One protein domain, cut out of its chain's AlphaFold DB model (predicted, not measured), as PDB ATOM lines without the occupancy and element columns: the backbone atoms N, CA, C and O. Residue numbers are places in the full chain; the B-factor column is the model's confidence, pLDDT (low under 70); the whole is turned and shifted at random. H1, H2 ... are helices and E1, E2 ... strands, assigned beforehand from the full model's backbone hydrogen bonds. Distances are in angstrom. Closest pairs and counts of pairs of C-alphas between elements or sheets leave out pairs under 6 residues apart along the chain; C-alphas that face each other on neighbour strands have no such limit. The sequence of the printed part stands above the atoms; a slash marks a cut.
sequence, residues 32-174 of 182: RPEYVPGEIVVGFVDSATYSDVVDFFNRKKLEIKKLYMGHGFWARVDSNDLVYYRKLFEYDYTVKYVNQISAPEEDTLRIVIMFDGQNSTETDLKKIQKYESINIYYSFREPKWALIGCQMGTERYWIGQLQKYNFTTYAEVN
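AT A GLANCE: This is residues 32 to 174 of the 182 residues of an uncharacterized protein of bacterium (UniProt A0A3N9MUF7). Two similar lobes stand end to end, each a strongly twisted four-stranded sheet with two helices over one face, and the chain passes between them through two strand-to-strand links, E2 to E3 and E6 to E7. One lobe holds E1, H1, E2, E7, H4 and E8; the other holds E3, H2, E4, E5, H3 and E6, inserted between E2 and E7. The printed part has 143 residues, with the named elements in the order E1 H1 E2 E3 H2 E4 E5 H3 E6 E7 H4 E8, a mixed class of helices and strands. The sheets, E2 - E7 - E1 - E8 and E4 - E5 - E3 - E6, are all antiparallel. The elongated whole spans 52 by 31 by 22 A and is only just loose, close to compact, with a radius of gyration of the C-alphas of 17.6 A.

IN THESE COORDINATES: The first sheet has E2, residues 63 to 68, E7, 145 to 149, E1, 39 to 44, and E8, 168 to 173. E1 begins at C-alpha 39, (29.731, 81.123, 44.378), and E8 ends at C-alpha 173, (24.816, 82.951, 40.856). Its helices are H1, residues 50 to 60, 15.6 A long, and H4, 155 to 162. The second sheet has E4, residues 95 to 100, E5, 109 to 115, 19.5 A, E3, 71 to 77, 18.8 A, and E6, 134 to 141, 19.0 A. E3 begins at C-alpha 71, (36.793, 104.334, 47.186). Its helices are H2, residues 82 to 88, and H3, 121 to 128.

HOW THE PARTS SIT: In the first sheet N 65 and O 147 of E2 and E7 are 2.8 A apart, N 42 and O 146 of E1 and E7 2.9 A, and N 41 and O 172 of E1 and E8 2.8 A, within hydrogen-bond range. H1 and H4 lie on the same face, making two layers, helices on one face of a sheet. H1 runs along the strands over E7, at a height over the sheet of 8.3 A; H4 runs along them over E8 and only just over E1, with 3 C-alphas, at 8.1 A. The closest C-alphas of H4 and E8 are Ile 159 and Ala 171, 5.3 A. In the second sheet, also two layers with H2 and H3, N 96 and O 114 of the hairpin E4 and E5 are 2.8 A apart, N 73 and O 113 of E3 and E5 2.9 A, and N 74 and O 138 of E3 and E6 2.8 A. H2 is slantwise to the strands over E5, at a height of 8.1 A; its closest C-alphas with E4 are Arg 86 and Val 98, 5.7 A. H3 is over E3, only just slantwise at 31 degrees on the local plane, at 8.6 A. Split strand-helix-strand units, two same-way strands with a helix between them in the chain and another strand between them in the sheet, are E1 H1 E2, E3 H2 E4, E5 H3 E6 and E7 H4 E8, each with a right-handed crossover. In H1, H2, H3 and H4 every O i to N i+4 pair is within hydrogen-bond range.

THE WHOLE: The C-alphas of Glu 132 and Gly 153, the two farthest apart, are 52.8 A apart. E2 runs on into E3 across a break of 2 residues, at 66 degrees, and E6 bends by 71 degrees at residue 137. The printed part has no cut, and no link is long. The mean pLDDT of the printed part is 87.6; residues 32 to 35 and 102 to 106 are under 70.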
ATOM      1  N   ARG A  32      33.539  90.520  35.939       52.72
ATOM      2  CA  ARG A  32      32.837  89.609  36.838       52.72
ATOM      3  C   ARG A  32      33.615  88.289  36.833       52.72
ATOM      4  O   ARG A  32      34.038  87.857  35.758       52.72
ATOM      5  N   PRO A  33      33.915  87.729  38.016       55.97
ATOM      6  CA  PRO A  33      34.733  86.531  38.117       55.97
ATOM      7  C   PRO A  33      34.149  85.420  37.235       55.97
ATOM      8  O   PRO A  33      32.941  85.367  37.020       55.97
ATOM      9  N   GLU A  34      35.006  84.549  36.701       61.59
ATOM     10  CA  GLU A  34      34.545  83.368  35.960       61.59
ATOM     11  C   GLU A  34      33.579  82.545  36.831       61.59
ATOM     12  O   GLU A  34      33.719  82.535  38.056       61.59
ATOM     13  N   TYR A  35      32.590  81.880  36.218       67.38
ATOM     14  CA  TYR A  35      31.628  81.053  36.957       67.38
ATOM     15  C   TYR A  35      32.353  79.971  37.752       67.38
ATOM     16  O   TYR A  35      33.101  79.168  37.192       67.38
ATOM     17  N   VAL A  36      32.045  79.901  39.042       76.81
ATOM     18  CA  VAL A  36      32.490  78.831  39.928       76.81
ATOM     19  C   VAL A  36      31.265  78.313  40.689       76.81
ATOM     20  O   VAL A  36      30.590  79.097  41.364       76.81
ATOM     21  N   PRO A  37      30.940  77.008  40.597       81.69
ATOM     22  CA  PRO A  37      29.903  76.405  41.431       81.69
ATOM     23  C   PRO A  37      30.151  76.683  42.915       81.69
ATOM     24  O   PRO A  37      31.287  76.622  43.383       81.69
ATOM     25  N   GLY A  38      29.090  76.946  43.672       86.38
ATOM     26  CA  GLY A  38      29.203  77.357  45.068       86.38
ATOM     27  C   GLY A  38      29.527  78.837  45.267       86.38
ATOM     28  O   GLY A  38      29.747  79.234  46.407       86.38
ATOM     29  N   GLU A  39      29.521  79.679  44.230       90.25
ATOM     30  CA  GLU A  39      29.731  81.123  44.378       90.25
ATOM     31  C   GLU A  39      28.513  81.971  43.986       90.25
ATOM     32  O   GLU A  39      27.810  81.717  43.004       90.25
ATOM     33  N   ILE A  40      28.278  83.023  44.772       90.69
ATOM     34  CA  ILE A  40      27.194  83.992  44.596       90.69
ATOM     35  C   ILE A  40      27.798  85.390  44.547       90.69
ATOM     36  O   ILE A  40      28.627  85.746  45.386       90.69
ATOM     37  N   VAL A  41      27.341  86.200  43.600       90.75
ATOM     38  CA  VAL A  41      27.608  87.638  43.566       90.75
ATOM     39  C   VAL A  41      26.489  88.350  44.315       90.75
ATOM     40  O   VAL A  41      25.311  88.120  44.048       90.75
ATOM     41  N   VAL A  42      26.853  89.215  45.256       92.06
ATOM     42  CA  VAL A  42      25.914  89.978  46.086       92.06
ATOM     43  C   VAL A  42      26.225  91.456  45.945       92.06
ATOM     44  O   VAL A  42      27.312  91.879  46.321       92.06
ATOM     45  N   GLY A  43      25.290  92.239  45.416       90.75
ATOM     46  CA  GLY A  43      25.391  93.694  45.371       90.75
ATOM     47  C   GLY A  43      24.743  94.349  46.582       90.75
ATOM     48  O   GLY A  43      23.717  93.873  47.073       90.75
ATOM     49  N   PHE A  44      25.296  95.473  47.031       89.69
ATOM     50  CA  PHE A  44      24.809  96.200  48.204       89.69
ATOM     51  C   PHE A  44      24.272  97.582  47.852       89.69
ATOM     52  O   PHE A  44      24.570  98.141  46.797       89.69
ATOM     53  N   VAL A  45      23.472  98.133  48.759       88.38
ATOM     54  CA  VAL A  45      23.016  99.524  48.683       88.38
ATOM     55  C   VAL A  45      24.168 100.494  48.954       88.38
ATOM     56  O   VAL A  45      25.141 100.165  49.636       88.38
ATOM     57  N   ASP A  46      24.026 101.735  48.493       81.88
ATOM     58  CA  ASP A  46      25.046 102.775  48.670       81.88
ATOM     59  C   ASP A  46      25.336 103.120  50.133       81.88
ATOM     60  O   ASP A  46      26.429 103.596  50.433       81.88
ATOM     61  N   SER A  47      24.418 102.850  51.061       84.44
ATOM     62  CA  SER A  47      24.644 103.052  52.496       84.44
ATOM     63  C   SER A  47      25.405 101.913  53.180       84.44
ATOM     64  O   SER A  47      25.826 102.084  54.320       84.44
ATOM     65  N   ALA A  48      25.612 100.765  52.523       87.12
ATOM     66  CA  ALA A  48      26.326  99.642  53.126       87.12
ATOM     67  C   ALA A  48      27.813  99.977  53.320       87.12
ATOM     68  O   ALA A  48      28.472 100.441  52.381       87.12
ATOM     69  N   THR A  49      28.350  99.710  54.509       84.75
ATOM     70  CA  THR A  49      29.777  99.886  54.815       84.75
ATOM     71  C   THR A  49      30.525  98.561  54.726       84.75
ATOM     72  O   THR A  49      29.928  97.486  54.826       84.75
ATOM     73  N   TYR A  50      31.845  98.627  54.545       86.50
ATOM     74  CA  TYR A  50      32.695  97.436  54.547       86.50
ATOM     75  C   TYR A  50      32.504  96.592  55.818       86.50
ATOM     76  O   TYR A  50      32.297  95.382  55.731       86.50
ATOM     77  N   SER A  51      32.518  97.234  56.990       84.94
ATOM     78  CA  SER A  51      32.392  96.571  58.292       84.94
ATOM     79  C   SER A  51      31.049  95.859  58.453       84.94
ATOM     80  O   SER A  51      31.025  94.689  58.826       84.94
ATOM     81  N   ASP A  52      29.939  96.511  58.082       87.06
ATOM     82  CA  ASP A  52      28.600  95.909  58.177       87.06
ATOM     83  C   ASP A  52      28.488  94.631  57.338       87.06
ATOM     84  O   ASP A  52      27.909  93.629  57.772       87.06
ATOM     85  N   VAL A  53      29.057  94.667  56.129       90.06
ATOM     86  CA  VAL A  53      29.043  93.547  55.186       90.06
ATOM     87  C   VAL A  53      29.913  92.396  55.691       90.06
ATOM     88  O   VAL A  53      29.463  91.245  55.698       90.06
ATOM     89  N   VAL A  54      31.127  92.690  56.164       90.25
ATOM     90  CA  VAL A  54      32.033  91.679  56.729       90.25
ATOM     91  C   VAL A  54      31.410  91.008  57.954       90.25
ATOM     92  O   VAL A  54      31.327  89.779  58.013       90.25
ATOM     93  N   ASP A  55      30.885  91.793  58.895       91.00
ATOM     94  CA  ASP A  55      30.239  91.277  60.103       91.00
ATOM     95  C   ASP A  55      29.006  90.434  59.783       91.00
ATOM     96  O   ASP A  55      28.751  89.402  60.416       91.00
ATOM     97  N   PHE A  56      28.219  90.845  58.788       92.75
ATOM     98  CA  PHE A  56      27.067  90.078  58.341       92.75
ATOM     99  C   PHE A  56      27.462  88.683  57.845       92.75
ATOM    100  O   PHE A  56      26.916  87.693  58.346       92.75
ATOM    101  N   PHE A  57      28.399  88.581  56.901       93.56
ATOM    102  CA  PHE A  57      28.777  87.282  56.334       93.56
ATOM    103  C   PHE A  57      29.494  86.392  57.347       93.56
ATOM    104  O   PHE A  57      29.202  85.195  57.406       93.56
ATOM    105  N   ASN A  58      30.305  86.978  58.234       91.56
ATOM    106  CA  ASN A  58      30.911  86.261  59.355       91.56
ATOM    107  C   ASN A  58      29.846  85.611  60.253       91.56
ATOM    108  O   ASN A  58      29.924  84.417  60.552       91.56
ATOM    109  N   ARG A  59      28.783  86.344  60.622       93.00
ATOM    110  CA  ARG A  59      27.658  85.789  61.406       93.00
ATOM    111  C   ARG A  59      26.893  84.695  60.662       93.00
ATOM    112  O   ARG A  59      26.367  83.779  61.292       93.00
ATOM    113  N   LYS A  60      26.813  84.785  59.333       90.75
ATOM    114  CA  LYS A  60      26.178  83.770  58.477       90.75
ATOM    115  C   LYS A  60      27.081  82.578  58.167       90.75
ATOM    116  O   LYS A  60      26.587  81.622  57.578       90.75
ATOM    117  N   LYS A  61      28.347  82.608  58.603       92.19
ATOM    118  CA  LYS A  61      29.374  81.606  58.278       92.19
ATOM    119  C   LYS A  61      29.525  81.411  56.766       92.19
ATOM    120  O   LYS A  61      29.695  80.293  56.291       92.19
ATOM    121  N   LEU A  62      29.419  82.512  56.027       92.38
ATOM    122  CA  LEU A  62      29.637  82.559  54.589       92.38
ATOM    123  C   LEU A  62      31.028  83.122  54.318       92.38
ATOM    124  O   LEU A  62      31.427  84.118  54.919       92.38
ATOM    125  N   GLU A  63      31.763  82.477  53.422       93.50
ATOM    126  CA  GLU A  63      33.120  82.892  53.086       93.50
ATOM    127  C   GLU A  63      33.082  84.068  52.108       93.50
ATOM    128  O   GLU A  63      32.477  83.974  51.040       93.50
ATOM    129  N   ILE A  64      33.765  85.163  52.433       92.75
ATOM    130  CA  ILE A  64      33.967  86.273  51.499       92.75
ATOM    131  C   ILE A  64      35.193  85.958  50.639       92.75
ATOM    132  O   ILE A  64      36.323  86.031  51.116       92.75
ATOM    133  N   LYS A  65      34.974  85.630  49.364       88.81
ATOM    134  CA  LYS A  65      36.047  85.370  48.391       88.81
ATOM    135  C   LYS A  65      36.656  86.665  47.870       88.81
ATOM    136  O   LYS A  65      37.872  86.785  47.744       88.81
ATOM    137  N   LYS A  66      35.800  87.637  47.545       87.56
ATOM    138  CA  LYS A  66      36.182  88.982  47.094       87.56
ATOM    139  C   LYS A  66      35.184  89.995  47.635       87.56
ATOM    140  O   LYS A  66      33.997  89.693  47.720       87.56
ATOM    141  N   LEU A  67      35.655  91.191  47.971       86.75
ATOM    142  CA  LEU A  67      34.810  92.279  48.455       86.75
ATOM    143  C   LEU A  67      35.286  93.606  47.880       86.75
ATOM    144  O   LEU A  67      36.355  94.098  48.258       86.75
ATOM    145  N   TYR A  68      34.457  94.154  47.000       84.44
ATOM    146  CA  TYR A  68      34.648  95.440  46.352       84.44
ATOM    147  C   TYR A  68      33.711  96.437  47.010       84.44
ATOM    148  O   TYR A  68      32.490  96.305  46.925       84.44
ATOM    149  N   MET A  69      34.281  97.368  47.762       85.19
ATOM    150  CA  MET A  69      33.532  98.371  48.510       85.19
ATOM    151  C   MET A  69      34.453  99.518  48.881       85.19
ATOM    152  O   MET A  69      35.559  99.299  49.373       85.19
ATOM    153  N   GLY A  70      33.924 100.729  48.733       85.81
ATOM    154  CA  GLY A  70      34.592 101.950  49.141       85.81
ATOM    155  C   GLY A  70      35.128 102.724  47.950       85.81
ATOM    156  O   GLY A  70      34.571 102.692  46.850       85.81
ATOM    157  N   HIS A  71      36.171 103.493  48.194       89.25
ATOM    158  CA  HIS A  71      36.793 104.334  47.186       89.25
ATOM    159  C   HIS A  71      38.278 104.455  47.490       89.25
ATOM    160  O   HIS A  71      38.704 104.266  48.629       89.25
ATOM    161  N   GLY A  72      39.066 104.765  46.472       91.62
ATOM    162  CA  GLY A  72      40.503 104.859  46.624       91.62
ATOM    163  C   GLY A  72      41.100 106.029  45.874       91.62
ATOM    164  O   GLY A  72      40.495 106.617  44.972       91.62
ATOM    165  N   PHE A  73      42.323 106.346  46.270       93.62
ATOM    166  CA  PHE A  73      43.127 107.401  45.678       93.62
ATOM    167  C   PHE A  73      44.433 106.808  45.199       93.62
ATOM    168  O   PHE A  73      45.138 106.129  45.949       93.62
ATOM    169  N   TRP A  74      44.743 107.062  43.937       93.12
ATOM    170  CA  TRP A  74      46.049 106.784  43.380       93.12
ATOM    171  C   TRP A  74      46.917 108.003  43.595       93.12
ATOM    172  O   TRP A  74      46.572 109.119  43.188       93.12
ATOM    173  N   ALA A  75      48.033 107.772  44.267       91.56
ATOM    174  CA  ALA A  75      48.947 108.816  44.646       91.56
ATOM    175  C   ALA A  75      50.371 108.462  44.248       91.56
ATOM    176  O   ALA A  75      50.820 107.320  44.352       91.56
ATOM    177  N   ARG A  76      51.083 109.481  43.794       91.56
ATOM    178  CA  ARG A  76      52.532 109.499  43.744       91.56
ATOM    179  C   ARG A  76      53.023 109.978  45.103       91.56
ATOM    180  O   ARG A  76      52.444 110.905  45.666       91.56
ATOM    181  N   VAL A  77      54.087 109.372  45.606       90.50
ATOM    182  CA  VAL A  77      54.742 109.834  46.827       90.50
ATOM    183  C   VAL A  77      56.181 110.232  46.545       90.50
ATOM    184  O   VAL A  77      56.907 109.524  45.852       90.50
ATOM    185  N   ASP A  78      56.565 111.400  47.054       85.56
ATOM    186  CA  ASP A  78      57.847 112.039  46.727       85.56
ATOM    187  C   ASP A  78      58.941 111.772  47.777       85.56
ATOM    188  O   ASP A  78      60.082 112.200  47.620       85.56
ATOM    189  N   SER A  79      58.612 111.071  48.864       81.25
ATOM    190  CA  SER A  79      59.568 110.689  49.909       81.25
ATOM    191  C   SER A  79      59.150 109.393  50.601       81.25
ATOM    192  O   SER A  79      57.980 109.034  50.579       81.25
ATOM    193  N   ASN A  80      60.095 108.742  51.284       89.69
ATOM    194  CA  ASN A  80      59.890 107.517  52.068       89.69
ATOM    195  C   ASN A  80      59.497 106.276  51.244       89.69
ATOM    196  O   ASN A  80      59.326 106.316  50.029       89.69
ATOM    197  N   ASP A  81      59.405 105.141  51.934       90.19
ATOM    198  CA  ASP A  81      59.027 103.854  51.364       90.19
ATOM    199  C   ASP A  81      57.552 103.508  51.640       90.19
ATOM    200  O   ASP A  81      56.828 104.196  52.365       90.19
ATOM    201  N   LEU A  82      57.083 102.394  51.073       91.00
ATOM    202  CA  LEU A  82      55.720 101.899  51.293       91.00
ATOM    203  C   LEU A  82      55.430 101.602  52.778       91.00
ATOM    204  O   LEU A  82      54.282 101.713  53.215       91.00
ATOM    205  N   VAL A  83      56.444 101.206  53.554       93.31
ATOM    206  CA  VAL A  83      56.287 100.853  54.971       93.31
ATOM    207  C   VAL A  83      55.909 102.085  55.786       93.31
ATOM    208  O   VAL A  83      55.009 102.000  56.623       93.31
ATOM    209  N   TYR A  84      56.533 103.231  55.510       94.19
ATOM    210  CA  TYR A  84      56.167 104.508  56.115       94.19
ATOM    211  C   TYR A  84      54.687 104.839  55.890       94.19
ATOM    212  O   TYR A  84      53.963 105.093  56.851       94.19
ATOM    213  N   TYR A  85      54.209 104.769  54.645       93.00
ATOM    214  CA  TYR A  85      52.818 105.108  54.331       93.00
ATOM    215  C   TYR A  85      51.813 104.120  54.923       93.00
ATOM    216  O   TYR A  85      50.743 104.529  55.356       93.00
ATOM    217  N   ARG A  86      52.156 102.833  55.022       94.00
ATOM    218  CA  ARG A  86      51.318 101.865  55.747       94.00
ATOM    219  C   ARG A  86      51.193 102.217  57.231       94.00
ATOM    220  O   ARG A  86      50.087 102.180  57.754       94.00
ATOM    221  N   LYS A  87      52.293 102.610  57.882       93.62
ATOM    222  CA  LYS A  87      52.286 103.052  59.288       93.62
ATOM    223  C   LYS A  87      51.540 104.369  59.490       93.62
ATOM    224  O   LYS A  87      50.858 104.533  60.494       93.62
ATOM    225  N   LEU A  88      51.636 105.291  58.531       93.44
ATOM    226  CA  LEU A  88      50.954 106.586  58.586       93.44
ATOM    227  C   LEU A  88      49.434 106.439  58.763       93.44
ATOM    228  O   LEU A  88      48.822 107.236  59.469       93.44
ATOM    229  N   PHE A  89      48.849 105.409  58.148       92.94
ATOM    230  CA  PHE A  89      47.412 105.130  58.185       92.94
ATOM    231  C   PHE A  89      47.033 103.934  59.074       92.94
ATOM    232  O   PHE A  89      45.870 103.550  59.095       92.94
ATOM    233  N   GLU A  90      47.969 103.354  59.831       90.06
ATOM    234  CA  GLU A  90      47.744 102.125  60.616       90.06
ATOM    235  C   GLU A  90      46.608 102.260  61.644       90.06
ATOM    236  O   GLU A  90      45.863 101.314  61.880       90.06
ATOM    237  N   TYR A  91      46.453 103.451  62.226       87.81
ATOM    238  CA  TYR A  91      45.414 103.745  63.220       87.81
ATOM    239  C   TYR A  91      44.170 104.412  62.629       87.81
ATOM    240  O   TYR A  91      43.248 104.768  63.366       87.81
ATOM    241  N   ASP A  92      44.130 104.602  61.311       88.94
ATOM    242  CA  ASP A  92      42.953 105.126  60.641       88.94
ATOM    243  C   ASP A  92      42.014 103.980  60.265       88.94
ATOM    244  O   ASP A  92      42.184 103.320  59.244       88.94
ATOM    245  N   TYR A  93      40.978 103.781  61.080       84.88
ATOM    246  CA  TYR A  93      39.986 102.722  60.884       84.88
ATOM    247  C   TYR A  93      39.199 102.841  59.569       84.88
ATOM    248  O   TYR A  93      38.550 101.880  59.168       84.88
ATOM    249  N   THR A  94      39.244 104.001  58.902       88.56
ATOM    250  CA  THR A  94      38.591 104.204  57.600       88.56
ATOM    251  C   THR A  94      39.474 103.770  56.433       88.56
ATOM    252  O   THR A  94      38.967 103.569  55.331       88.56
ATOM    253  N   VAL A  95      40.784 103.590  56.651       90.06
ATOM    254  CA  VAL A  95      41.724 103.111  55.634       90.06
ATOM    255  C   VAL A  95      41.805 101.589  55.694       90.06
ATOM    256  O   VAL A  95      42.288 100.998  56.653       90.06
ATOM    257  N   LYS A  96      41.364 100.938  54.618       87.44
ATOM    258  CA  LYS A  96      41.361  99.480  54.473       87.44
ATOM    259  C   LYS A  96      42.753  98.937  54.153       87.44
ATOM    260  O   LYS A  96      43.179  97.942  54.731       87.44
ATOM    261  N   TYR A  97      43.445  99.547  53.191       88.62
ATOM    262  CA  TYR A  97      44.822  99.181  52.854       88.62
ATOM    263  C   TYR A  97      45.559 100.297  52.122       88.62
ATOM    264  O   TYR A  97      44.966 101.134  51.439       88.62
ATOM    265  N   VAL A  98      46.889 100.217  52.200       93.00
ATOM    266  CA  VAL A  98      47.821 100.991  51.381       93.00
ATOM    267  C   VAL A  98      48.765 100.030  50.674       93.00
ATOM    268  O   VAL A  98      49.494  99.269  51.320       93.00
ATOM    269  N   ASN A  99      48.745 100.046  49.344       92.12
ATOM    270  CA  ASN A  99      49.542  99.144  48.516       92.12
ATOM    271  C   ASN A  99      50.260  99.901  47.410       92.12
ATOM    272  O   ASN A  99      49.773 100.915  46.925       92.12
ATOM    273  N   GLN A 100      51.410  99.382  46.994       89.06
ATOM    274  CA  GLN A 100      52.110  99.898  45.830       89.06
ATOM    275  C   GLN A 100      51.337  99.549  44.554       89.06
ATOM    276  O   GLN A 100      50.889  98.415  44.381       89.06
ATOM    277  N   ILE A 101      51.213 100.529  43.662       85.19
ATOM    278  CA  ILE A 101      50.741 100.338  42.293       85.19
ATOM    279  C   ILE A 101      51.996 100.183  41.434       85.19
ATOM    280  O   ILE A 101      52.917 100.994  41.508       85.19
ATOM    281  N   SER A 102      52.076  99.095  40.678       68.25
ATOM    282  CA  SER A 102      53.297  98.659  40.001       68.25
ATOM    283  C   SER A 102      53.874  99.686  39.019       68.25
ATOM    284  O   SER A 102      53.219 100.056  38.047       68.25
ATOM    285  N   ALA A 103      55.142 100.037  39.253       54.03
ATOM    286  CA  ALA A 103      56.205 100.201  38.259       54.03
ATOM    287  C   ALA A 103      57.560 100.041  38.992       54.03
ATOM    288  O   ALA A 103      58.059 101.012  39.551       54.03
ATOM    289  N   PRO A 104      58.139  98.826  39.078       54.41
ATOM    290  CA  PRO A 104      59.421  98.607  39.764       54.41
ATOM    291  C   PRO A 104      60.614  99.305  39.084       54.41
ATOM    292  O   PRO A 104      61.685  99.374  39.672       54.41
ATOM    293  N   GLU A 105      60.423  99.818  37.866       56.75
ATOM    294  CA  GLU A 105      61.452 100.481  37.052       56.75
ATOM    295  C   GLU A 105      61.357 102.015  37.072       56.75
ATOM    296  O   GLU A 105      62.149 102.686  36.415       56.75
ATOM    297  N   GLU A 106      60.398 102.592  37.800       63.91
ATOM    298  CA  GLU A 106      60.315 104.039  37.973       63.91
ATOM    299  C   GLU A 106      60.915 104.450  39.322       63.91
ATOM    300  O   GLU A 106      60.554 103.899  40.360       63.91
ATOM    301  N   ASP A 107      61.735 105.507  39.335       71.31
ATOM    302  CA  ASP A 107      62.267 106.142  40.559       71.31
ATOM    303  C   ASP A 107      61.169 106.755  41.458       71.31
ATOM    304  O   ASP A 107      61.443 107.417  42.457       71.31
ATOM    305  N   THR A 108      59.902 106.593  41.079       80.19
ATOM    306  CA  THR A 108      58.746 107.213  41.711       80.19
ATOM    307  C   THR A 108      57.834 106.143  42.292       80.19
ATOM    308  O   THR A 108      57.203 105.374  41.564       80.19
ATOM    309  N   LEU A 109      57.699 106.129  43.618       87.62
ATOM    310  CA  LEU A 109      56.761 105.243  44.295       87.62
ATOM    311  C   LEU A 109      55.320 105.717  44.036       87.62
ATOM    312  O   LEU A 109      54.950 106.863  44.302       87.62
ATOM    313  N   ARG A 110      54.494 104.810  43.516       90.38
ATOM    314  CA  ARG A 110      53.050 105.000  43.339       90.38
ATOM    315  C   ARG A 110      52.305 104.082  44.292       90.38
ATOM    316  O   ARG A 110      52.622 102.896  44.386       90.38
ATOM    317  N   ILE A 111      51.310 104.615  44.985       92.81
ATOM    318  CA  ILE A 111      50.498 103.882  45.954       92.81
ATOM    319  C   ILE A 111      49.009 104.071  45.682       92.81
ATOM    320  O   ILE A 111      48.577 105.093  45.148       92.81
ATOM    321  N   VAL A 112      48.221 103.081  46.087       93.44
ATOM    322  CA  VAL A 112      46.775 103.184  46.248       93.44
ATOM    323  C   VAL A 112      46.468 103.225  47.736       93.44
ATOM    324  O   VAL A 112      46.924 102.361  48.487       93.44
ATOM    325  N   ILE A 113      45.689 104.221  48.149       94.50
ATOM    326  CA  ILE A 113      45.108 104.318  49.491       94.50
ATOM    327  C   ILE A 113      43.626 104.005  49.342       94.50
ATOM    328  O   ILE A 113      42.914 104.735  48.651       94.50
ATOM    329  N   MET A 114      43.179 102.905  49.943       92.31
ATOM    330  CA  MET A 114      41.803 102.431  49.841       92.31
ATOM    331  C   MET A 114      41.047 102.697  51.136       92.31
ATOM    332  O   MET A 114      41.500 102.285  52.203       92.31
ATOM    333  N   PHE A 115      39.880 103.325  51.026       91.81
ATOM    334  CA  PHE A 115      38.975 103.593  52.137       91.81
ATOM    335  C   PHE A 115      37.822 102.594  52.161       91.81
ATOM    336  O   PHE A 115      37.398 102.074  51.129       91.81
ATOM    337  N   ASP A 116      37.299 102.344  53.352       86.44
ATOM    338  CA  ASP A 116      36.232 101.382  53.629       86.44
ATOM    339  C   ASP A 116      34.829 101.842  53.168       86.44
ATOM    340  O   ASP A 116      33.874 101.059  53.147       86.44
ATOM    341  N   GLY A 117      34.709 103.111  52.768       83.12
ATOM    342  CA  GLY A 117      33.474 103.718  52.285       83.12
ATOM    343  C   GLY A 117      32.523 104.219  53.373       83.12
ATOM    344  O   GLY A 117      31.362 104.462  53.045       83.12
ATOM    345  N   GLN A 118      32.975 104.376  54.624       83.38
ATOM    346  CA  GLN A 118      32.188 105.018  55.688       83.38
ATOM    347  C   GLN A 118      31.983 106.516  55.442       83.38
ATOM    348  O   GLN A 118      30.903 107.049  55.696       83.38
ATOM    349  N   ASN A 119      33.009 107.198  54.931       87.69
ATOM    350  CA  ASN A 119      32.954 108.625  54.644       87.69
ATOM    351  C   ASN A 119      32.724 108.904  53.155       87.69
ATOM    352  O   ASN A 119      32.873 108.049  52.277       87.69
ATOM    353  N   SER A 120      32.389 110.162  52.865       87.38
ATOM    354  CA  SER A 120      32.373 110.654  51.494       87.38
ATOM    355  C   SER A 120      33.791 110.703  50.915       87.38
ATOM    356  O   SER A 120      34.757 110.999  51.620       87.38
ATOM    357  N   THR A 121      33.898 110.515  49.598       88.75
ATOM    358  CA  THR A 121      35.167 110.641  48.868       88.75
ATOM    359  C   THR A 121      35.824 112.008  49.072       88.75
ATOM    360  O   THR A 121      37.041 112.101  49.152       88.75
ATOM    361  N   GLU A 122      35.043 113.080  49.218       91.19
ATOM    362  CA  GLU A 122      35.584 114.416  49.490       91.19
ATOM    363  C   GLU A 122      36.203 114.516  50.896       91.19
ATOM    364  O   GLU A 122      37.258 115.126  51.078       91.19
ATOM    365  N   THR A 123      35.562 113.907  51.895       92.88
ATOM    366  CA  THR A 123      36.045 113.888  53.281       92.88
ATOM    367  C   THR A 123      37.389 113.173  53.387       92.88
ATOM    368  O   THR A 123      38.321 113.705  53.994       92.88
ATOM    369  N   ASP A 124      37.507 112.002  52.767       93.38
ATOM    370  CA  ASP A 124      38.734 111.206  52.809       93.38
ATOM    371  C   ASP A 124      39.839 111.816  51.931       93.38
ATOM    372  O   ASP A 124      41.006 111.833  52.328       93.38
ATOM    373  N   LEU A 125      39.481 112.460  50.813       93.06
ATOM    374  CA  LEU A 125      40.421 113.256  50.019       93.06
ATOM    375  C   LEU A 125      41.060 114.372  50.858       93.06
ATOM    376  O   LEU A 125      42.286 114.496  50.898       93.06
ATOM    377  N   LYS A 126      40.245 115.148  51.588       92.69
ATOM    378  CA  LYS A 126      40.732 116.207  52.492       92.69
ATOM    379  C   LYS A 126      41.616 115.662  53.609       92.69
ATOM    380  O   LYS A 126      42.443 116.401  54.140       92.69
ATOM    381  N   LYS A 127      41.443 114.398  54.003       92.19
ATOM    382  CA  LYS A 127      42.300 113.751  55.000       92.19
ATOM    383  C   LYS A 127      43.706 113.516  54.445       92.19
ATOM    384  O   LYS A 127      44.674 113.857  55.119       92.19
ATOM    385  N   ILE A 128      43.812 113.001  53.220       92.81
ATOM    386  CA  ILE A 128      45.100 112.692  52.583       92.81
ATOM    387  C   ILE A 128      45.835 113.962  52.140       92.81
ATOM    388  O   ILE A 128      47.045 114.053  52.308       92.81
ATOM    389  N   GLN A 129      45.117 114.971  51.638       90.94
ATOM    390  CA  GLN A 129      45.711 116.231  51.165       90.94
ATOM    391  C   GLN A 129      46.452 117.030  52.251       90.94
ATOM    392  O   GLN A 129      47.169 117.972  51.932       90.94
ATOM    393  N   LYS A 130      46.307 116.663  53.532       90.81
ATOM    394  CA  LYS A 130      47.107 117.225  54.633       90.81
ATOM    395  C   LYS A 130      48.575 116.799  54.580       90.81
ATOM    396  O   LYS A 130      49.403 117.426  55.231       90.81
ATOM    397  N   TYR A 131      48.891 115.730  53.853       91.00
ATOM    398  CA  TYR A 131      50.243 115.215  53.706       91.00
ATOM    399  C   TYR A 131      50.845 115.725  52.399       91.00
ATOM    400  O   TYR A 131      50.549 115.206  51.327       91.00
ATOM    401  N   GLU A 132      51.726 116.720  52.494       88.44
ATOM    402  CA  GLU A 132      52.376 117.342  51.329       88.44
ATOM    403  C   GLU A 132      53.181 116.347  50.478       88.44
ATOM    404  O   GLU A 132      53.344 116.548  49.279       88.44
ATOM    405  N   SER A 133      53.649 115.246  51.076       89.75
ATOM    406  CA  SER A 133      54.397 114.192  50.382       89.75
ATOM    407  C   SER A 133      53.528 113.240  49.553       89.75
ATOM    408  O   SER A 133      54.079 112.339  48.919       89.75
ATOM    409  N   ILE A 134      52.198 113.401  49.575       93.00
ATOM    410  CA  ILE A 134      51.240 112.555  48.858       93.00
ATOM    411  C   ILE A 134      50.555 113.377  47.766       93.00
ATOM    412  O   ILE A 134      49.674 114.195  48.026       93.00
ATOM    413  N   ASN A 135      50.918 113.110  46.515       92.31
ATOM    414  CA  ASN A 135      50.349 113.765  45.349       92.31
ATOM    415  C   ASN A 135      49.302 112.861  44.685       92.31
ATOM    416  O   ASN A 135      49.635 111.903  43.983       92.31
ATOM    417  N   ILE A 136      48.025 113.148  44.932       90.88
ATOM    418  CA  ILE A 136      46.903 112.397  44.360       90.88
ATOM    419  C   ILE A 136      46.683 112.835  42.917       90.88
ATOM    420  O   ILE A 136      46.411 114.005  42.656       90.88
ATOM    421  N   TYR A 137      46.717 111.880  41.994       88.56
ATOM    422  CA  TYR A 137      46.499 112.140  40.570       88.56
ATOM    423  C   TYR A 137      45.232 111.477  40.018       88.56
ATOM    424  O   TYR A 137      44.793 111.823  38.923       88.56
ATOM    425  N   TYR A 138      44.626 110.540  40.753       89.81
ATOM    426  CA  TYR A 138      43.376 109.902  40.348       89.81
ATOM    427  C   TYR A 138      42.577 109.412  41.558       89.81
ATOM    428  O   TYR A 138      43.144 108.951  42.551       89.81
ATOM    429  N   SER A 139      41.251 109.505  41.473       88.38
ATOM    430  CA  SER A 139      40.316 108.943  42.445       88.38
ATOM    431  C   SER A 139      39.336 108.014  41.738       88.38
ATOM    432  O   SER A 139      38.929 108.262  40.603       88.38
ATOM    433  N   PHE A 140      38.956 106.936  42.415       86.19
ATOM    434  CA  PHE A 140      38.007 105.957  41.898       86.19
ATOM    435  C   PHE A 140      37.087 105.471  43.008       86.19
ATOM    436  O   PHE A 140      37.418 105.536  44.193       86.19
ATOM    437  N   ARG A 141      35.925 104.957  42.617       85.06
ATOM    438  CA  ARG A 141      34.973 104.308  43.513       85.06
ATOM    439  C   ARG A 141      34.786 102.878  43.046       85.06
ATOM    440  O   ARG A 141      34.548 102.653  41.863       85.06
ATOM    441  N   GLU A 142      34.891 101.930  43.966       84.12
ATOM    442  CA  GLU A 142      34.577 100.548  43.640       84.12
ATOM    443  C   GLU A 142      33.059 100.341  43.622       84.12
ATOM    444  O   GLU A 142      32.345 100.909  44.459       84.12
ATOM    445  N   PRO A 143      32.545  99.510  42.701       81.38
ATOM    446  CA  PRO A 143      31.167  99.053  42.790       81.38
ATOM    447  C   PRO A 143      30.981  98.265  44.094       81.38
ATOM    448  O   PRO A 143      31.870  97.520  44.490       81.38
ATOM    449  N   LYS A 144      29.829  98.410  44.760       86.12
ATOM    450  CA  LYS A 144      29.558  97.735  46.039       86.12
ATOM    451  C   LYS A 144      29.019  96.329  45.823       86.12
ATOM    452  O   LYS A 144      27.808  96.143  45.682       86.12
ATOM    453  N   TRP A 145      29.904  95.340  45.823       89.00
ATOM    454  CA  TRP A 145      29.509  93.937  45.749       89.00
ATOM    455  C   TRP A 145      30.546  92.986  46.352       89.00
ATOM    456  O   TRP A 145      31.721  93.315  46.524       89.00
ATOM    457  N   ALA A 146      30.097  91.780  46.679       89.81
ATOM    458  CA  ALA A 146      30.922  90.699  47.189       89.81
ATOM    459  C   ALA A 146      30.746  89.431  46.359       89.81
ATOM    460  O   ALA A 146      29.645  89.124  45.901       89.81
ATOM    461  N   LEU A 147      31.831  88.675  46.221       91.19
ATOM    462  CA  LEU A 147      31.802  87.279  45.815       91.19
ATOM    463  C   LEU A 147      31.799  86.422  47.075       91.19
ATOM    464  O   LEU A 147      32.732  86.506  47.880       91.19
ATOM    465  N   ILE A 148      30.764  85.610  47.240       93.75
ATOM    466  CA  ILE A 148      30.524  84.826  48.445       93.75
ATOM    467  C   ILE A 148      30.550  83.341  48.113       93.75
ATOM    468  O   ILE A 148      29.838  82.889  47.219       93.75
ATOM    469  N   GLY A 149      31.344  82.590  48.870       92.25
ATOM    470  CA  GLY A 149      31.369  81.136  48.844       92.25
ATOM    471  C   GLY A 149      30.243  80.542  49.690       92.25
ATOM    472  O   GLY A 149      30.015  80.939  50.835       92.25
ATOM    473  N   CYS A 150      29.559  79.554  49.129       90.31
ATOM    474  CA  CYS A 150      28.546  78.738  49.778       90.31
ATOM    475  C   CYS A 150      28.719  77.263  49.383       90.31
ATOM    476  O   CYS A 150      29.511  76.913  48.507       90.31
ATOM    477  N   GLN A 151      27.988  76.368  50.048       91.12
ATOM    478  CA  GLN A 151      28.014  74.955  49.684       91.12
ATOM    479  C   GLN A 151      27.428  74.770  48.277       91.12
ATOM    480  O   GLN A 151      26.328  75.251  47.995       91.12
ATOM    481  N   MET A 152      28.135  74.040  47.415       89.56
ATOM    482  CA  MET A 152      27.673  73.734  46.060       89.56
ATOM    483  C   MET A 152      26.261  73.123  46.080       89.56
ATOM    484  O   MET A 152      25.982  72.216  46.868       89.56
ATOM    485  N   GLY A 153      25.370  73.634  45.228       86.69
ATOM    486  CA  GLY A 153      23.958  73.238  45.170       86.69
ATOM    487  C   GLY A 153      23.037  74.006  46.127       86.69
ATOM    488  O   GLY A 153      21.820  73.818  46.084       86.69
ATOM    489  N   THR A 154      23.578  74.882  46.983       92.19
ATOM    490  CA  THR A 154      22.794  75.737  47.897       92.19
ATOM    491  C   THR A 154      22.676  77.188  47.424       92.19
ATOM    492  O   THR A 154      22.106  78.024  48.126       92.19
ATOM    493  N   GLU A 155      23.147  77.503  46.216       91.12
ATOM    494  CA  GLU A 155      23.251  78.868  45.696       91.12
ATOM    495  C   GLU A 155      21.881  79.554  45.664       91.12
ATOM    496  O   GLU A 155      21.710  80.654  46.184       91.12
ATOM    497  N   ARG A 156      20.862  78.865  45.128       90.88
ATOM    498  CA  ARG A 156      19.485  79.389  45.054       90.88
ATOM    499  C   ARG A 156      18.876  79.654  46.429       90.88
ATOM    500  O   ARG A 156      18.142  80.626  46.590       90.88
ATOM    501  N   TYR A 157      19.177  78.804  47.412       94.06
ATOM    502  CA  TYR A 157      18.726  79.014  48.787       94.06
ATOM    503  C   TYR A 157      19.325  80.306  49.344       94.06
ATOM    504  O   TYR A 157      18.588  81.158  49.839       94.06
ATOM    505  N   TRP A 158      20.643  80.471  49.221       93.88
ATOM    506  CA  TRP A 158      21.341  81.642  49.741       93.88
ATOM    507  C   TRP A 158      20.964  82.927  49.017       93.88
ATOM    508  O   TRP A 158      20.717  83.920  49.693       93.88
ATOM    509  N   ILE A 159      20.801  82.903  47.693       93.19
ATOM    510  CA  ILE A 159      20.249  84.030  46.926       93.19
ATOM    511  C   ILE A 159      18.903  84.465  47.518       93.19
ATOM    512  O   ILE A 159      18.733  85.629  47.878       93.19
ATOM    513  N   GLY A 160      17.982  83.516  47.720       92.44
ATOM    514  CA  GLY A 160      16.673  83.801  48.304       92.44
ATOM    515  C   GLY A 160      16.725  84.287  49.757       92.44
ATOM    516  O   GLY A 160      15.826  85.007  50.184       92.44
ATOM    517  N   GLN A 161      17.749  83.926  50.541       94.62
ATOM    518  CA  GLN A 161      17.940  84.496  51.882       94.62
ATOM    519  C   GLN A 161      18.533  85.905  51.831       94.62
ATOM    520  O   GLN A 161      18.092  86.770  52.582       94.62
ATOM    521  N   LEU A 162      19.519  86.143  50.965       93.50
ATOM    522  CA  LEU A 162      20.247  87.407  50.873       93.50
ATOM    523  C   LEU A 162      19.357  88.537  50.348       93.50
ATOM    524  O   LEU A 162      19.354  89.625  50.913       93.50
ATOM    525  N   GLN A 163      18.503  88.246  49.364       92.19
ATOM    526  CA  GLN A 163      17.538  89.207  48.815       92.19
ATOM    527  C   GLN A 163      16.488  89.696  49.832       92.19
ATOM    528  O   GLN A 163      15.810  90.685  49.578       92.19
ATOM    529  N   LYS A 164      16.341  89.037  50.990       92.94
ATOM    530  CA  LYS A 164      15.428  89.489  52.058       92.94
ATOM    531  C   LYS A 164      16.002  90.628  52.896       92.94
ATOM    532  O   LYS A 164      15.279  91.198  53.709       92.94
ATOM    533  N   TYR A 165      17.296  90.913  52.779       90.81
ATOM    534  CA  TYR A 165      17.948  91.934  53.583       90.81
ATOM    535  C   TYR A 165      17.949  93.282  52.868       90.81
ATOM    536  O   TYR A 165      18.456  93.400  51.760       90.81
ATOM    537  N   ASN A 166      17.491  94.327  53.560       87.56
ATOM    538  CA  ASN A 166      17.368  95.684  53.007       87.56
ATOM    539  C   ASN A 166      18.697  96.324  52.566       87.56
ATOM    540  O   ASN A 166      18.678  97.340  51.881       87.56
ATOM    541  N   PHE A 167      19.845  95.771  52.973       88.50
ATOM    542  CA  PHE A 167      21.159  96.258  52.543       88.50
ATOM    543  C   PHE A 167      21.684  95.550  51.278       88.50
ATOM    544  O   PHE A 167      22.736  95.924  50.765       88.50
ATOM    545  N   THR A 168      20.967  94.536  50.775       90.62
ATOM    546  CA  THR A 168      21.276  93.810  49.536       90.62
ATOM    547  C   THR A 168      20.432  94.367  48.392       90.62
ATOM    548  O   THR A 168      19.208  94.358  48.462       90.62
ATOM    549  N   THR A 169      21.083  94.824  47.325       89.88
ATOM    550  CA  THR A 169      20.415  95.315  46.108       89.88
ATOM    551  C   THR A 169      20.087  94.163  45.164       89.88
ATOM    552  O   THR A 169      19.017  94.127  44.564       89.88
ATOM    553  N   TYR A 170      21.006  93.205  45.032       87.94
ATOM    554  CA  TYR A 170      20.814  92.003  44.229       87.94
ATOM    555  C   TYR A 170      21.672  90.857  44.769       87.94
ATOM    556  O   TYR A 170      22.686  91.076  45.429       87.94
ATOM    557  N   ALA A 171      21.271  89.628  44.462       90.56
ATOM    558  CA  ALA A 171      22.089  88.441  44.659       90.56
ATOM    559  C   ALA A 171      21.826  87.477  43.504       90.56
ATOM    560  O   ALA A 171      20.666  87.238  43.158       90.56
ATOM    561  N   GLU A 172      22.885  86.945  42.910       89.56
ATOM    562  CA  GLU A 172      22.811  86.068  41.745       89.56
ATOM    563  C   GLU A 172      23.938  85.041  41.754       89.56
ATOM    564  O   GLU A 172      24.965  85.222  42.406       89.56
ATOM    565  N   VAL A 173      23.746  83.935  41.035       86.25
ATOM    566  CA  VAL A 173      24.816  82.951  40.856       86.25
ATOM    567  C   VAL A 173      25.959  83.637  40.116       86.25
ATOM    568  O   VAL A 173      25.708  84.353  39.144       86.25
ATOM    569  N   ASN A 174      27.197  83.421  40.566       78.50
ATOM    570  CA  ASN A 174      28.374  83.919  39.863       78.50
ATOM    571  C   ASN A 174      28.405  83.307  38.457       78.50
ATOM    572  O   ASN A 174      28.770  82.149  38.340       78.50
TER     573      ASN A 174